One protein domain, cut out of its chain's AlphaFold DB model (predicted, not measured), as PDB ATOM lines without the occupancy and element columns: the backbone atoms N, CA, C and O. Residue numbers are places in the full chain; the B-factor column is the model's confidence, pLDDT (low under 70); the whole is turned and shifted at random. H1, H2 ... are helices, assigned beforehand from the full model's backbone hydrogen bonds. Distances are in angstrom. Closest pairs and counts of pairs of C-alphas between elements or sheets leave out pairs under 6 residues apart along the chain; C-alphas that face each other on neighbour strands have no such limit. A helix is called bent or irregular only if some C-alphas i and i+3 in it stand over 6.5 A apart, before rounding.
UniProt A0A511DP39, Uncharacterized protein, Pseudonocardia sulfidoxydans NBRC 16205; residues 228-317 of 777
ATOM      1  N   GLU A 228     -57.251   2.720 -18.035       96.25
ATOM      2  CA  GLU A 228     -56.698   3.633 -17.026       96.25
ATOM      3  C   GLU A 228     -55.174   3.787 -17.160       96.25
ATOM      4  O   GLU A 228     -54.660   4.905 -17.069       96.25
ATOM      5  N   ALA A 229     -54.450   2.698 -17.436       95.38
ATOM      6  CA  ALA A 229     -53.010   2.734 -17.690       95.38
ATOM      7  C   ALA A 229     -52.666   3.482 -18.995       95.38
ATOM      8  O   ALA A 229     -51.712   4.264 -19.047       95.38
ATOM      9  N   ASP A 230     -53.462   3.281 -20.048       96.19
ATOM     10  CA  ASP A 230     -53.317   3.972 -21.329       96.19
ATOM     11  C   ASP A 230     -53.599   5.471 -21.190       96.19
ATOM     12  O   ASP A 230     -52.862   6.288 -21.753       96.19
ATOM     13  N   LEU A 231     -54.611   5.839 -20.397       96.56
ATOM     14  CA  LEU A 231     -54.865   7.224 -20.008       96.56
ATOM     15  C   LEU A 231     -53.656   7.793 -19.281       96.56
ATOM     16  O   LEU A 231     -53.125   8.796 -19.738       96.56
ATOM     17  N   LEU A 232     -53.152   7.145 -18.228       95.50
ATOM     18  CA  LEU A 232     -51.998   7.650 -17.476       95.50
ATOM     19  C   LEU A 232     -50.788   7.902 -18.389       95.50
ATOM     20  O   LEU A 232     -50.194   8.981 -18.357       95.50
ATOM     21  N   ARG A 233     -50.452   6.935 -19.248       95.62
ATOM     22  CA  ARG A 233     -49.336   7.055 -20.196       95.62
ATOM     23  C   ARG A 233     -49.550   8.198 -21.191       95.62
ATOM     24  O   ARG A 233     -48.624   8.967 -21.442       95.62
ATOM     25  N   THR A 234     -50.761   8.333 -21.728       96.56
ATOM     26  CA  THR A 234     -51.113   9.409 -22.670       96.56
ATOM     27  C   THR A 234     -51.122  10.776 -21.984       96.56
ATOM     28  O   THR A 234     -50.635  11.747 -22.553       96.56
ATOM     29  N   GLY A 235     -51.610  10.853 -20.744       95.06
ATOM     30  CA  GLY A 235     -51.628  12.061 -19.920       95.06
ATOM     31  C   GLY A 235     -50.221  12.564 -19.610       95.06
ATOM     32  O   GLY A 235     -49.945  13.746 -19.805       95.06
ATOM     33  N   ARG A 236     -49.304  11.658 -19.241       94.75
ATOM     34  CA  ARG A 236     -47.874  11.965 -19.074       94.75
ATOM     35  C   ARG A 236     -47.244  12.495 -20.354       94.75
ATOM     36  O   ARG A 236     -46.599  13.537 -20.334       94.75
ATOM     37  N   ALA A 237     -47.456  11.802 -21.474       95.31
ATOM     38  CA  ALA A 237     -46.923  12.226 -22.766       95.31
ATOM     39  C   ALA A 237     -47.478  13.598 -23.191       95.31
ATOM     40  O   ALA A 237     -46.732  14.434 -23.697       95.31
ATOM     41  N   ARG A 238     -48.769  13.854 -22.944       93.94
ATOM     42  CA  ARG A 238     -49.414  15.145 -23.209       93.94
ATOM     43  C   ARG A 238     -48.795  16.261 -22.370       93.94
ATOM     44  O   ARG A 238     -48.386  17.266 -22.941       93.94
ATOM     45  N   ALA A 239     -48.667  16.059 -21.059       92.12
ATOM     46  CA  ALA A 239     -48.062  17.041 -20.161       92.12
ATOM     47  C   ALA A 239     -46.605  17.352 -20.546       92.12
ATOM     48  O   ALA A 239     -46.214  18.515 -20.590       92.12
ATOM     49  N   ALA A 240     -45.823  16.330 -20.912       92.88
ATOM     50  CA  ALA A 240     -44.456  16.517 -21.394       92.88
ATOM     51  C   ALA A 240     -44.401  17.307 -22.717       92.88
ATOM     52  O   ALA A 240     -43.522  18.149 -22.904       92.88
ATOM     53  N   ALA A 241     -45.338  17.069 -23.644       91.56
ATOM     54  CA  ALA A 241     -45.420  17.823 -24.895       91.56
ATOM     55  C   ALA A 241     -45.781  19.303 -24.659       91.56
ATOM     56  O   ALA A 241     -45.212  20.182 -25.310       91.56
ATOM     57  N   GLU A 242     -46.687  19.579 -23.718       91.38
ATOM     58  CA  GLU A 242     -47.072  20.936 -23.307       91.38
ATOM     59  C   GLU A 242     -45.899  21.680 -22.661       91.38
ATOM     60  O   GLU A 242     -45.612  22.818 -23.036       91.38
ATOM     61  N   GLU A 243     -45.154  21.019 -21.773       91.00
ATOM     62  CA  GLU A 243     -43.950  21.571 -21.146       91.00
ATOM     63  C   GLU A 243     -42.870  21.914 -22.186       91.00
ATOM     64  O   GLU A 243     -42.330  23.020 -22.193       91.00
ATOM     65  N   GLN A 244     -42.605  21.010 -23.136       89.94
ATOM     66  CA  GLN A 244     -41.629  21.242 -24.207       89.94
ATOM     67  C   GLN A 244     -41.996  22.403 -25.142       89.94
ATOM     68  O   GLN A 244     -41.109  22.981 -25.784       89.94
ATOM     69  N   LEU A 245     -43.290  22.690 -25.295       89.44
ATOM     70  CA  LEU A 245     -43.800  23.788 -26.114       89.44
ATOM     71  C   LEU A 245     -44.013  25.074 -25.303       89.44
ATOM     72  O   LEU A 245     -44.122  26.140 -25.905       89.44
ATOM     73  N   GLY A 246     -44.060  24.992 -23.971       89.69
ATOM     74  CA  GLY A 246     -44.406  26.108 -23.089       89.69
ATOM     75  C   GLY A 246     -45.841  26.615 -23.284       89.69
ATOM     76  O   GLY A 246     -46.137  27.756 -22.935       89.69
ATOM     77  N   MET A 247     -46.712  25.808 -23.898       90.00
ATOM     78  CA  MET A 247     -48.099  26.155 -24.209       90.00
ATOM     79  C   MET A 247     -48.984  24.916 -24.107       90.00
ATOM     80  O   MET A 247     -48.658  23.873 -24.675       90.00
ATOM     81  N   ASP A 248     -50.135  25.063 -23.451       90.00
ATOM     82  CA  ASP A 248     -51.171  24.034 -23.439       90.00
ATOM     83  C   ASP A 248     -51.956  23.979 -24.763       90.00
ATOM     84  O   ASP A 248     -51.854  24.841 -25.649       90.00
ATOM     85  N   THR A 249     -52.772  22.936 -24.906       87.50
ATOM     86  CA  THR A 249     -53.547  22.697 -26.131       87.50
ATOM     87  C   THR A 249     -54.553  23.804 -26.452       87.50
ATOM     88  O   THR A 249     -54.768  24.123 -27.630       87.50
ATOM     89  N   ALA A 250     -55.154  24.423 -25.436       88.25
ATOM     90  CA  ALA A 250     -56.107  25.511 -25.621       88.25
ATOM     91  C   ALA A 250     -55.399  26.791 -26.092       88.25
ATOM     92  O   ALA A 250     -55.862  27.438 -27.035       88.25
ATOM     93  N   ALA A 251     -54.242  27.108 -25.516       90.44
ATOM     94  CA  ALA A 251     -53.395  28.231 -25.892       90.44
ATOM     95  C   ALA A 251     -52.880  28.089 -27.331       90.44
ATOM     96  O   ALA A 251     -52.913  29.049 -28.105       90.44
ATOM     97  N   VAL A 252     -52.468  26.882 -27.736       90.81
ATOM     98  CA  VAL A 252     -52.077  26.593 -29.125       90.81
ATOM     99  C   VAL A 252     -53.252  26.800 -30.081       90.81
ATOM    100  O   VAL A 252     -53.093  27.442 -31.124       90.81
ATOM    101  N   ALA A 253     -54.440  26.290 -29.742       90.94
ATOM    102  CA  ALA A 253     -55.632  26.457 -30.567       90.94
ATOM    103  C   ALA A 253     -56.054  27.930 -30.694       90.94
ATOM    104  O   ALA A 253     -56.426  28.365 -31.788       90.94
ATOM    105  N   ALA A 254     -55.943  28.703 -29.611       92.62
ATOM    106  CA  ALA A 254     -56.205  30.138 -29.600       92.62
ATOM    107  C   ALA A 254     -55.204  30.910 -30.478       92.62
ATOM    108  O   ALA A 254     -55.606  31.783 -31.244       92.62
ATOM    109  N   ALA A 255     -53.916  30.555 -30.426       92.12
ATOM    110  CA  ALA A 255     -52.871  31.227 -31.200       92.12
ATOM    111  C   ALA A 255     -52.887  30.856 -32.695       92.12
ATOM    112  O   ALA A 255     -52.696  31.713 -33.557       92.12
ATOM    113  N   LEU A 256     -53.090  29.577 -33.029       91.75
ATOM    114  CA  LEU A 256     -52.900  29.038 -34.386       91.75
ATOM    115  C   LEU A 256     -54.213  28.741 -35.136       91.75
ATOM    116  O   LEU A 256     -54.192  28.365 -36.317       91.75
ATOM    117  N   GLY A 257     -55.353  28.938 -34.472       90.88
ATOM    118  CA  GLY A 257     -56.697  28.741 -35.006       90.88
ATOM    119  C   GLY A 257     -57.157  27.274 -35.019       90.88
ATOM    120  O   GLY A 257     -56.366  26.352 -34.842       90.88
ATOM    121  N   PRO A 258     -58.439  27.002 -35.320       87.50
ATOM    122  CA  PRO A 258     -59.082  25.701 -35.070       87.50
ATOM    123  C   PRO A 258     -58.547  24.534 -35.918       87.50
ATOM    124  O   PRO A 258     -58.770  23.374 -35.594       87.50
ATOM    125  N   ARG A 259     -57.833  24.816 -37.017       91.56
ATOM    126  CA  ARG A 259     -57.235  23.795 -37.903       91.56
ATOM    127  C   ARG A 259     -55.739  23.584 -37.654       91.56
ATOM    128  O   ARG A 259     -55.067  22.989 -38.501       91.56
ATOM    129  N   TRP A 260     -55.201  24.094 -36.544       93.69
ATOM    130  CA  TRP A 260     -53.768  24.051 -36.242       93.69
ATOM    131  C   TRP A 260     -53.198  22.629 -36.306       93.69
ATOM    132  O   TRP A 260     -52.170  22.440 -36.946       93.69
ATOM    133  N   ALA A 261     -53.905  21.631 -35.767       91.88
ATOM    134  CA  ALA A 261     -53.480  20.229 -35.743       91.88
ATOM    135  C   ALA A 261     -53.209  19.668 -37.151       91.88
ATOM    136  O   ALA A 261     -52.113  19.189 -37.453       91.88
ATOM    137  N   VAL A 262     -54.185  19.803 -38.057       92.75
ATOM    138  CA  VAL A 262     -54.068  19.335 -39.449       92.75
ATOM    139  C   VAL A 262     -52.959  20.090 -40.186       92.75
ATOM    140  O   VAL A 262     -52.192  19.501 -40.952       92.75
ATOM    141  N   ARG A 263     -52.836  21.402 -39.945       93.06
ATOM    142  CA  ARG A 263     -51.812  22.240 -40.586       93.06
ATOM    143  C   ARG A 263     -50.409  21.914 -40.082       93.06
ATOM    144  O   ARG A 263     -49.504  21.820 -40.904       93.06
ATOM    145  N   ALA A 264     -50.229  21.699 -38.782       92.62
ATOM    146  CA  ALA A 264     -48.956  21.322 -38.177       92.62
ATOM    147  C   ALA A 264     -48.453  19.983 -38.736       92.62
ATOM    148  O   ALA A 264     -47.315  19.907 -39.202       92.62
ATOM    149  N   ALA A 265     -49.325  18.971 -38.812       93.00
ATOM    150  CA  ALA A 265     -48.999  17.661 -39.382       93.00
ATOM    151  C   ALA A 265     -48.635  17.720 -40.878       93.00
ATOM    152  O   ALA A 265     -47.735  17.017 -41.336       93.00
ATOM    153  N   ALA A 266     -49.311  18.572 -41.656       93.06
ATOM    154  CA  ALA A 266     -48.965  18.777 -43.062       93.06
ATOM    155  C   ALA A 266     -47.627  19.524 -43.225       93.06
ATOM    156  O   ALA A 266     -46.823  19.201 -44.101       93.06
ATOM    157  N   LEU A 267     -47.375  20.530 -42.384       92.94
ATOM    158  CA  LEU A 267     -46.203  21.401 -42.475       92.94
ATOM    159  C   LEU A 267     -44.916  20.777 -41.921       92.94
ATOM    160  O   LEU A 267     -43.832  21.145 -42.391       92.94
ATOM    161  N   SER A 268     -45.014  19.812 -41.003       92.12
ATOM    162  CA  SER A 268     -43.865  19.029 -40.525       92.12
ATOM    163  C   SER A 268     -43.232  18.183 -41.637       92.12
ATOM    164  O   SER A 268     -42.030  17.941 -41.623       92.12
ATOM    165  N   ARG A 269     -44.017  17.807 -42.659       92.00
ATOM    166  CA  ARG A 269     -43.575  17.007 -43.819       92.00
ATOM    167  C   ARG A 269     -43.358  17.833 -45.094       92.00
ATOM    168  O   ARG A 269     -42.959  17.292 -46.125       92.00
ATOM    169  N   ALA A 270     -43.630  19.138 -45.058       89.62
ATOM    170  CA  ALA A 270     -43.601  19.991 -46.243       89.62
ATOM    171  C   ALA A 270     -42.167  20.269 -46.730       89.62
ATOM    172  O   ALA A 270     -41.362  20.877 -46.015       89.62
ATOM    173  N   ARG A 271     -41.887  19.880 -47.985       86.12
ATOM    174  CA  ARG A 271     -40.605  20.108 -48.678       86.12
ATOM    175  C   ARG A 271     -40.585  21.427 -49.466       86.12
ATOM    176  O   ARG A 271     -39.710  22.257 -49.252       86.12
ATOM    177  N   LEU A 272     -41.583  21.667 -50.321       80.38
ATOM    178  CA  LEU A 272     -41.674  22.876 -51.159       80.38
ATOM    179  C   LEU A 272     -42.100  24.111 -50.353       80.38
ATOM    180  O   LEU A 272     -43.146  24.092 -49.696       80.38
ATOM    181  N   LEU A 273     -41.295  25.183 -50.420       83.50
ATOM    182  CA  LEU A 273     -41.480  26.436 -49.663       83.50
ATOM    183  C   LEU A 273     -41.720  26.204 -48.157       83.50
ATOM    184  O   LEU A 273     -42.361  27.016 -47.485       83.50
ATOM    185  N   GLY A 274     -41.237  25.077 -47.621       84.94
ATOM    186  CA  GLY A 274     -41.609  24.592 -46.293       84.94
ATOM    187  C   GLY A 274     -41.264  25.584 -45.186       84.94
ATOM    188  O   GLY A 274     -42.087  25.826 -44.309       84.94
ATOM    189  N   GLU A 275     -40.088  26.209 -45.260       88.62
ATOM    190  CA  GLU A 275     -39.620  27.160 -44.248       88.62
ATOM    191  C   GLU A 275     -40.496  28.415 -44.195       88.62
ATOM    192  O   GLU A 275     -40.966  28.802 -43.125       88.62
ATOM    193  N   TRP A 276     -40.809  29.001 -45.353       89.94
ATOM    194  CA  TRP A 276     -41.697  30.160 -45.442       89.94
ATOM    195  C   TRP A 276     -43.107  29.834 -44.926       89.94
ATOM    196  O   TRP A 276     -43.666  30.576 -44.114       89.94
ATOM    197  N   ARG A 277     -43.668  28.683 -45.333       91.19
ATOM    198  CA  ARG A 277     -45.008  28.245 -44.905       91.19
ATOM    199  C   ARG A 277     -45.075  27.984 -43.400       91.19
ATOM    200  O   ARG A 277     -46.067  28.357 -42.774       91.19
ATOM    201  N   ARG A 278     -44.035  27.375 -42.819       93.94
ATOM    202  CA  ARG A 278     -43.943  27.128 -41.374       93.94
ATOM    203  C   ARG A 278     -43.787  28.420 -40.585       93.94
ATOM    204  O   ARG A 278     -44.540  28.615 -39.641       93.94
ATOM    205  N   ARG A 279     -42.902  29.336 -40.995       90.19
ATOM    206  CA  ARG A 279     -42.751  30.648 -40.335       90.19
ATOM    207  C   ARG A 279     -44.059  31.429 -40.315       90.19
ATOM    208  O   ARG A 279     -44.453  31.920 -39.266       90.19
ATOM    209  N   ARG A 280     -44.771  31.485 -41.446       90.88
ATOM    210  CA  ARG A 280     -46.076  32.157 -41.526       90.88
ATOM    211  C   ARG A 280     -47.119  31.510 -40.612       90.88
ATOM    212  O   ARG A 280     -47.911  32.222 -40.011       90.88
ATOM    213  N   PHE A 281     -47.139  30.179 -40.538       92.56
ATOM    214  CA  PHE A 281     -48.056  29.452 -39.663       92.56
ATOM    215  C   PHE A 281     -47.739  29.672 -38.180       92.56
ATOM    216  O   PHE A 281     -48.659  29.918 -37.418       92.56
ATOM    217  N   LEU A 282     -46.463  29.615 -37.788       92.44
ATOM    218  CA  LEU A 282     -46.023  29.683 -36.390       92.44
ATOM    219  C   LEU A 282     -45.899  31.109 -35.836       92.44
ATOM    220  O   LEU A 282     -45.827  31.273 -34.621       92.44
ATOM    221  N   ALA A 283     -45.882  32.134 -36.696       89.69
ATOM    222  CA  ALA A 283     -45.716  33.535 -36.300       89.69
ATOM    223  C   ALA A 283     -46.615  33.989 -35.125       89.69
ATOM    224  O   ALA A 283     -46.103  34.696 -34.256       89.69
ATOM    225  N   PRO A 284     -47.898  33.580 -35.027       90.12
ATOM    226  CA  PRO A 284     -48.756  33.978 -33.910       90.12
ATOM    227  C   PRO A 284     -48.370  33.367 -32.555       90.12
ATOM    228  O   PRO A 284     -48.647  33.973 -31.526       90.12
ATOM    229  N   ALA A 285     -47.735  32.189 -32.535       84.88
ATOM    230  CA  ALA A 285     -47.498  31.421 -31.309       84.88
ATOM    231  C   ALA A 285     -46.153  31.717 -30.621       84.88
ATOM    232  O   ALA A 285     -45.941  31.277 -29.501       84.88
ATOM    233  N   ARG A 286     -45.237  32.456 -31.271       84.81
ATOM    234  CA  ARG A 286     -43.926  32.876 -30.712       84.81
ATOM    235  C   ARG A 286     -43.103  31.744 -30.060       84.81
ATOM    236  O   ARG A 286     -42.351  31.977 -29.120       84.81
ATOM    237  N   LEU A 287     -43.218  30.528 -30.591       85.38
ATOM    238  CA  LEU A 287     -42.535  29.331 -30.093       85.38
ATOM    239  C   LEU A 287     -41.041  29.325 -30.457       85.38
ATOM    240  O   LEU A 287     -40.656  29.766 -31.542       85.38
ATOM    241  N   THR A 288     -40.204  28.775 -29.576       81.81
ATOM    242  CA  THR A 288     -38.747  28.688 -29.757       81.81
ATOM    243  C   THR A 288     -38.309  27.328 -30.326       81.81
ATOM    244  O   THR A 288     -38.878  26.272 -30.030       81.81
ATOM    245  N   GLY A 289     -37.286  27.342 -31.190       86.31
ATOM    246  CA  GLY A 289     -36.721  26.149 -31.839       86.31
ATOM    247  C   GLY A 289     -36.822  26.158 -33.369       86.31
ATOM    248  O   GLY A 289     -37.185  27.156 -33.990       86.31
ATOM    249  N   THR A 290     -36.475  25.034 -34.006       90.31
ATOM    250  CA  THR A 290     -36.563  24.910 -35.469       90.31
ATOM    251  C   THR A 290     -38.023  24.839 -35.912       90.31
ATOM    252  O   THR A 290     -38.835  24.146 -35.302       90.31
ATOM    253  N   THR A 291     -38.376  25.518 -37.008       90.12
ATOM    254  CA  THR A 291     -39.774  25.570 -37.473       90.12
ATOM    255  C   THR A 291     -40.338  24.177 -37.780       90.12
ATOM    256  O   THR A 291     -41.497  23.897 -37.480       90.12
ATOM    257  N   VAL A 292     -39.510  23.278 -38.330       91.06
ATOM    258  CA  VAL A 292     -39.857  21.865 -38.561       91.06
ATOM    259  C   VAL A 292     -40.095  21.147 -37.236       91.06
ATOM    260  O   VAL A 292     -41.132  20.510 -37.085       91.06
ATOM    261  N   GLY A 293     -39.178  21.281 -36.272       91.31
ATOM    262  CA  GLY A 293     -39.291  20.637 -34.963       91.31
ATOM    263  C   GLY A 293     -40.505  21.118 -34.168       91.31
ATOM    264  O   GLY A 293     -41.170  20.315 -33.523       91.31
ATOM    265  N   ILE A 294     -40.849  22.406 -34.258       91.88
ATOM    266  CA  ILE A 294     -42.071  22.958 -33.658       91.88
ATOM    267  C   ILE A 294     -43.316  22.363 -34.328       91.88
ATOM    268  O   ILE A 294     -44.204  21.883 -33.634       91.88
ATOM    269  N   CYS A 295     -43.390  22.329 -35.666       92.62
ATOM    270  CA  CYS A 295     -44.529  21.710 -36.354       92.62
ATOM    271  C   CYS A 295     -44.668  20.209 -36.049       92.62
ATOM    272  O   CYS A 295     -45.793  19.729 -35.942       92.62
ATOM    273  N   SER A 296     -43.559  19.479 -35.898       93.38
ATOM    274  CA  SER A 296     -43.576  18.070 -35.486       93.38
ATOM    275  C   SER A 296     -44.122  17.897 -34.070       93.38
ATOM    276  O   SER A 296     -45.044  17.109 -33.889       93.38
ATOM    277  N   ARG A 297     -43.636  18.684 -33.099       93.12
ATOM    278  CA  ARG A 297     -44.124  18.651 -31.708       93.12
ATOM    279  C   ARG A 297     -45.598  19.049 -31.597       93.12
ATOM    280  O   ARG A 297     -46.357  18.388 -30.906       93.12
ATOM    281  N   LEU A 298     -46.041  20.061 -32.348       94.19
ATOM    282  CA  LEU A 298     -47.462  20.420 -32.440       94.19
ATOM    283  C   LEU A 298     -48.307  19.274 -33.033       94.19
ATOM    284  O   LEU A 298     -49.404  18.998 -32.559       94.19
ATOM    285  N   ALA A 299     -47.816  18.583 -34.065       93.50
ATOM    286  CA  ALA A 299     -48.532  17.444 -34.641       93.50
ATOM    287  C   ALA A 299     -48.629  16.253 -33.668       93.50
ATOM    288  O   ALA A 299     -49.665  15.588 -33.603       93.50
ATOM    289  N   GLU A 300     -47.565  15.995 -32.909       93.94
ATOM    290  CA  GLU A 300     -47.528  14.986 -31.849       93.94
ATOM    291  C   GLU A 300     -48.501  15.334 -30.717       93.94
ATOM    292  O   GLU A 300     -49.376  14.534 -30.396       93.94
ATOM    293  N   MET A 301     -48.445  16.564 -30.212       94.44
ATOM    294  CA  MET A 301     -49.363  17.097 -29.207       94.44
ATOM    295  C   MET A 301     -50.833  16.958 -29.629       94.44
ATOM    296  O   MET A 301     -51.655  16.476 -28.855       94.44
ATOM    297  N   ALA A 302     -51.171  17.299 -30.878       93.75
ATOM    298  CA  ALA A 302     -52.524  17.114 -31.407       93.75
ATOM    299  C   ALA A 302     -52.961  15.639 -31.445       93.75
ATOM    300  O   ALA A 302     -54.141  15.330 -31.273       93.75
ATOM    301  N   THR A 303     -52.018  14.729 -31.703       94.75
ATOM    302  CA  THR A 303     -52.273  13.284 -31.725       94.75
ATOM    303  C   THR A 303     -52.543  12.770 -30.314       94.75
ATOM    304  O   THR A 303     -53.543  12.086 -30.106       94.75
ATOM    305  N   LEU A 304     -51.706  13.157 -29.350       95.38
ATOM    306  CA  LEU A 304     -51.850  12.796 -27.938       95.38
ATOM    307  C   LEU A 304     -53.154  13.338 -27.343       95.38
ATOM    308  O   LEU A 304     -53.877  12.608 -26.675       95.38
ATOM    309  N   ASP A 305     -53.505  14.589 -27.634       93.38
ATOM    310  CA  ASP A 305     -54.752  15.207 -27.174       93.38
ATOM    311  C   ASP A 305     -55.997  14.536 -27.785       93.38
ATOM    312  O   ASP A 305     -56.999  14.311 -27.101       93.38
ATOM    313  N   ARG A 306     -55.934  14.128 -29.060       93.81
ATOM    314  CA  ARG A 306     -56.989  13.310 -29.673       93.81
ATOM    315  C   ARG A 306     -57.114  11.944 -28.991       93.81
ATOM    316  O   ARG A 306     -58.226  11.570 -28.626       93.81
ATOM    317  N   GLN A 307     -56.001  11.229 -28.812       96.25
ATOM    318  CA  GLN A 307     -55.971   9.927 -28.133       96.25
ATOM    319  C   GLN A 307     -56.525  10.031 -26.708       96.25
ATOM    320  O   GLN A 307     -57.365   9.230 -26.313       96.25
ATOM    321  N   TRP A 308     -56.129  11.065 -25.965       95.12
ATOM    322  CA  TRP A 308     -56.634  11.361 -24.627       95.12
ATOM    323  C   TRP A 308     -58.159  11.521 -24.610       95.12
ATOM    324  O   TRP A 308     -58.834  10.895 -23.796       95.12
ATOM    325  N   ARG A 309     -58.734  12.300 -25.538       93.38
ATOM    326  CA  ARG A 309     -60.199  12.452 -25.644       93.38
ATOM    327  C   ARG A 309     -60.903  11.137 -25.979       93.38
ATOM    328  O   ARG A 309     -61.937  10.846 -25.383       93.38
ATOM    329  N   GLU A 310     -60.364  10.358 -26.915       96.12
ATOM    330  CA  GLU A 310     -60.924   9.056 -27.302       96.12
ATOM    331  C   GLU A 310     -60.921   8.079 -26.113       96.12
ATOM    332  O   GLU A 310     -61.951   7.473 -25.810       96.12
ATOM    333  N   LEU A 311     -59.810   8.000 -25.375       96.69
ATOM    334  CA  LEU A 311     -59.691   7.182 -24.167       96.69
ATOM    335  C   LEU A 311     -60.627   7.651 -23.043       96.69
ATOM    336  O   LEU A 311     -61.228   6.816 -22.370       96.69
ATOM    337  N   ARG A 312     -60.824   8.966 -22.863       94.56
ATOM    338  CA  ARG A 312     -61.776   9.506 -21.872       94.56
ATOM    339  C   ARG A 312     -63.224   9.112 -22.167       94.56
ATOM    340  O   ARG A 312     -63.972   8.786 -21.252       94.56
ATOM    341  N   VAL A 313     -63.617   9.103 -23.440       94.88
ATOM    342  CA  VAL A 313     -64.945   8.615 -23.852       94.88
ATOM    343  C   VAL A 313     -65.064   7.102 -23.651       94.88
ATOM    344  O   VAL A 313     -66.142   6.606 -23.331       94.88
ATOM    345  N   ALA A 314     -63.977   6.351 -23.841       95.88
ATOM    346  CA  ALA A 314     -63.969   4.914 -23.595       95.88
ATOM    347  C   ALA A 314     -64.113   4.591 -22.098       95.88
ATOM    348  O   ALA A 314     -64.980   3.794 -21.739       95.88
ATOM    349  N   ILE A 315     -63.333   5.237 -21.221       94.69
ATOM    350  CA  ILE A 315     -63.395   4.985 -19.772       94.69
ATOM    351  C   ILE A 315     -64.727   5.437 -19.164       94.69
ATOM    352  O   ILE A 315     -65.230   4.772 -18.269       94.69
ATOM    353  N   SER A 316     -65.363   6.495 -19.687       91.75
ATOM    354  CA  SER A 316     -66.675   6.945 -19.194       91.75
ATOM    355  C   SER A 316     -67.813   5.958 -19.480       91.75
ATOM    356  O   SER A 316     -68.918   6.138 -18.979       91.75
ATOM    357  N   ARG A 317     -67.579   4.958 -20.340       94.62
ATOM    358  CA  ARG A 317     -68.514   3.859 -20.628       94.62
ATOM    359  C   ARG A 317     -68.180   2.587 -19.848       94.62
ATOM    360  O   ARG A 317     -68.946   1.630 -19.920       94.62
TER     361      ARG A 317
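Overview. This is residues 228 to 317 of the 777 residues of an uncharacterized protein of Pseudonocardia sulfidoxydans NBRC 16205 (UniProt A0A511DP39). Two long helices, H1 and H5, lie side by side and run opposite ways, and three short helices, H2, H3 and H4, gather as a head on residues 291 to 305 of H5. Both ends of the printed part lie at the far end of the long pair, away from the head. The 90 printed residues hold five named helices, H1 to H5 in order, and no named strand: all helix. The whole is compact, with a radius of gyration of the C-alphas of 13.7 A, and spans 45 by 22 by 20 A.

Arrangement. H1, residues 228 to 245, touches the hub H5, residues 291 to 315, at a shallow tilt of 26 degrees, with the C-alphas of Arg 238 and Leu 304 closest at 5.8 A. H2, residues 249 to 256, only just touches H5, with 3 pairs of C-alphas within 8 A, the closest Thr 249 and Met 301 at 7.6 A. H3, residues 260 to 268, touches residues 292 to 302 of H5 alone, at a steep tilt of 44 degrees; the closest C-alphas, of Ala 265 and Ala 299, are 4.8 A apart. H4, residues 274 to 285, forms a helical hairpin with H3, their closest C-alphas being Leu 267 and Arg 278 at 6.3 A. With residues 281 to 285 alone H4 touches H2, the closest C-alphas being Ala 255 and Ala 285 at 5.4 A. H1 is apart from H3 and H4. Every O i to N i+4 pair is within hydrogen-bond range in H1, H2, H3 and H5, and 6 of 8 are in H4.

Along the chain. H1 begins at C-alpha 228 (-56.698, 3.633, -17.026) and is 25.6 A long. H4 is irregular: C-alphas 281 and 284 are 7.4 A apart. H5, 36.0 A long, ends at C-alpha 315 (-63.395, 4.985, -19.772).

Size, cuts and confidence. The C-alphas farthest apart, of Leu 273 and Arg 317, are 45.6 A apart. The printed part has no cut, its four links between helices are tight, and no printed residue is under 70 in pLDDT.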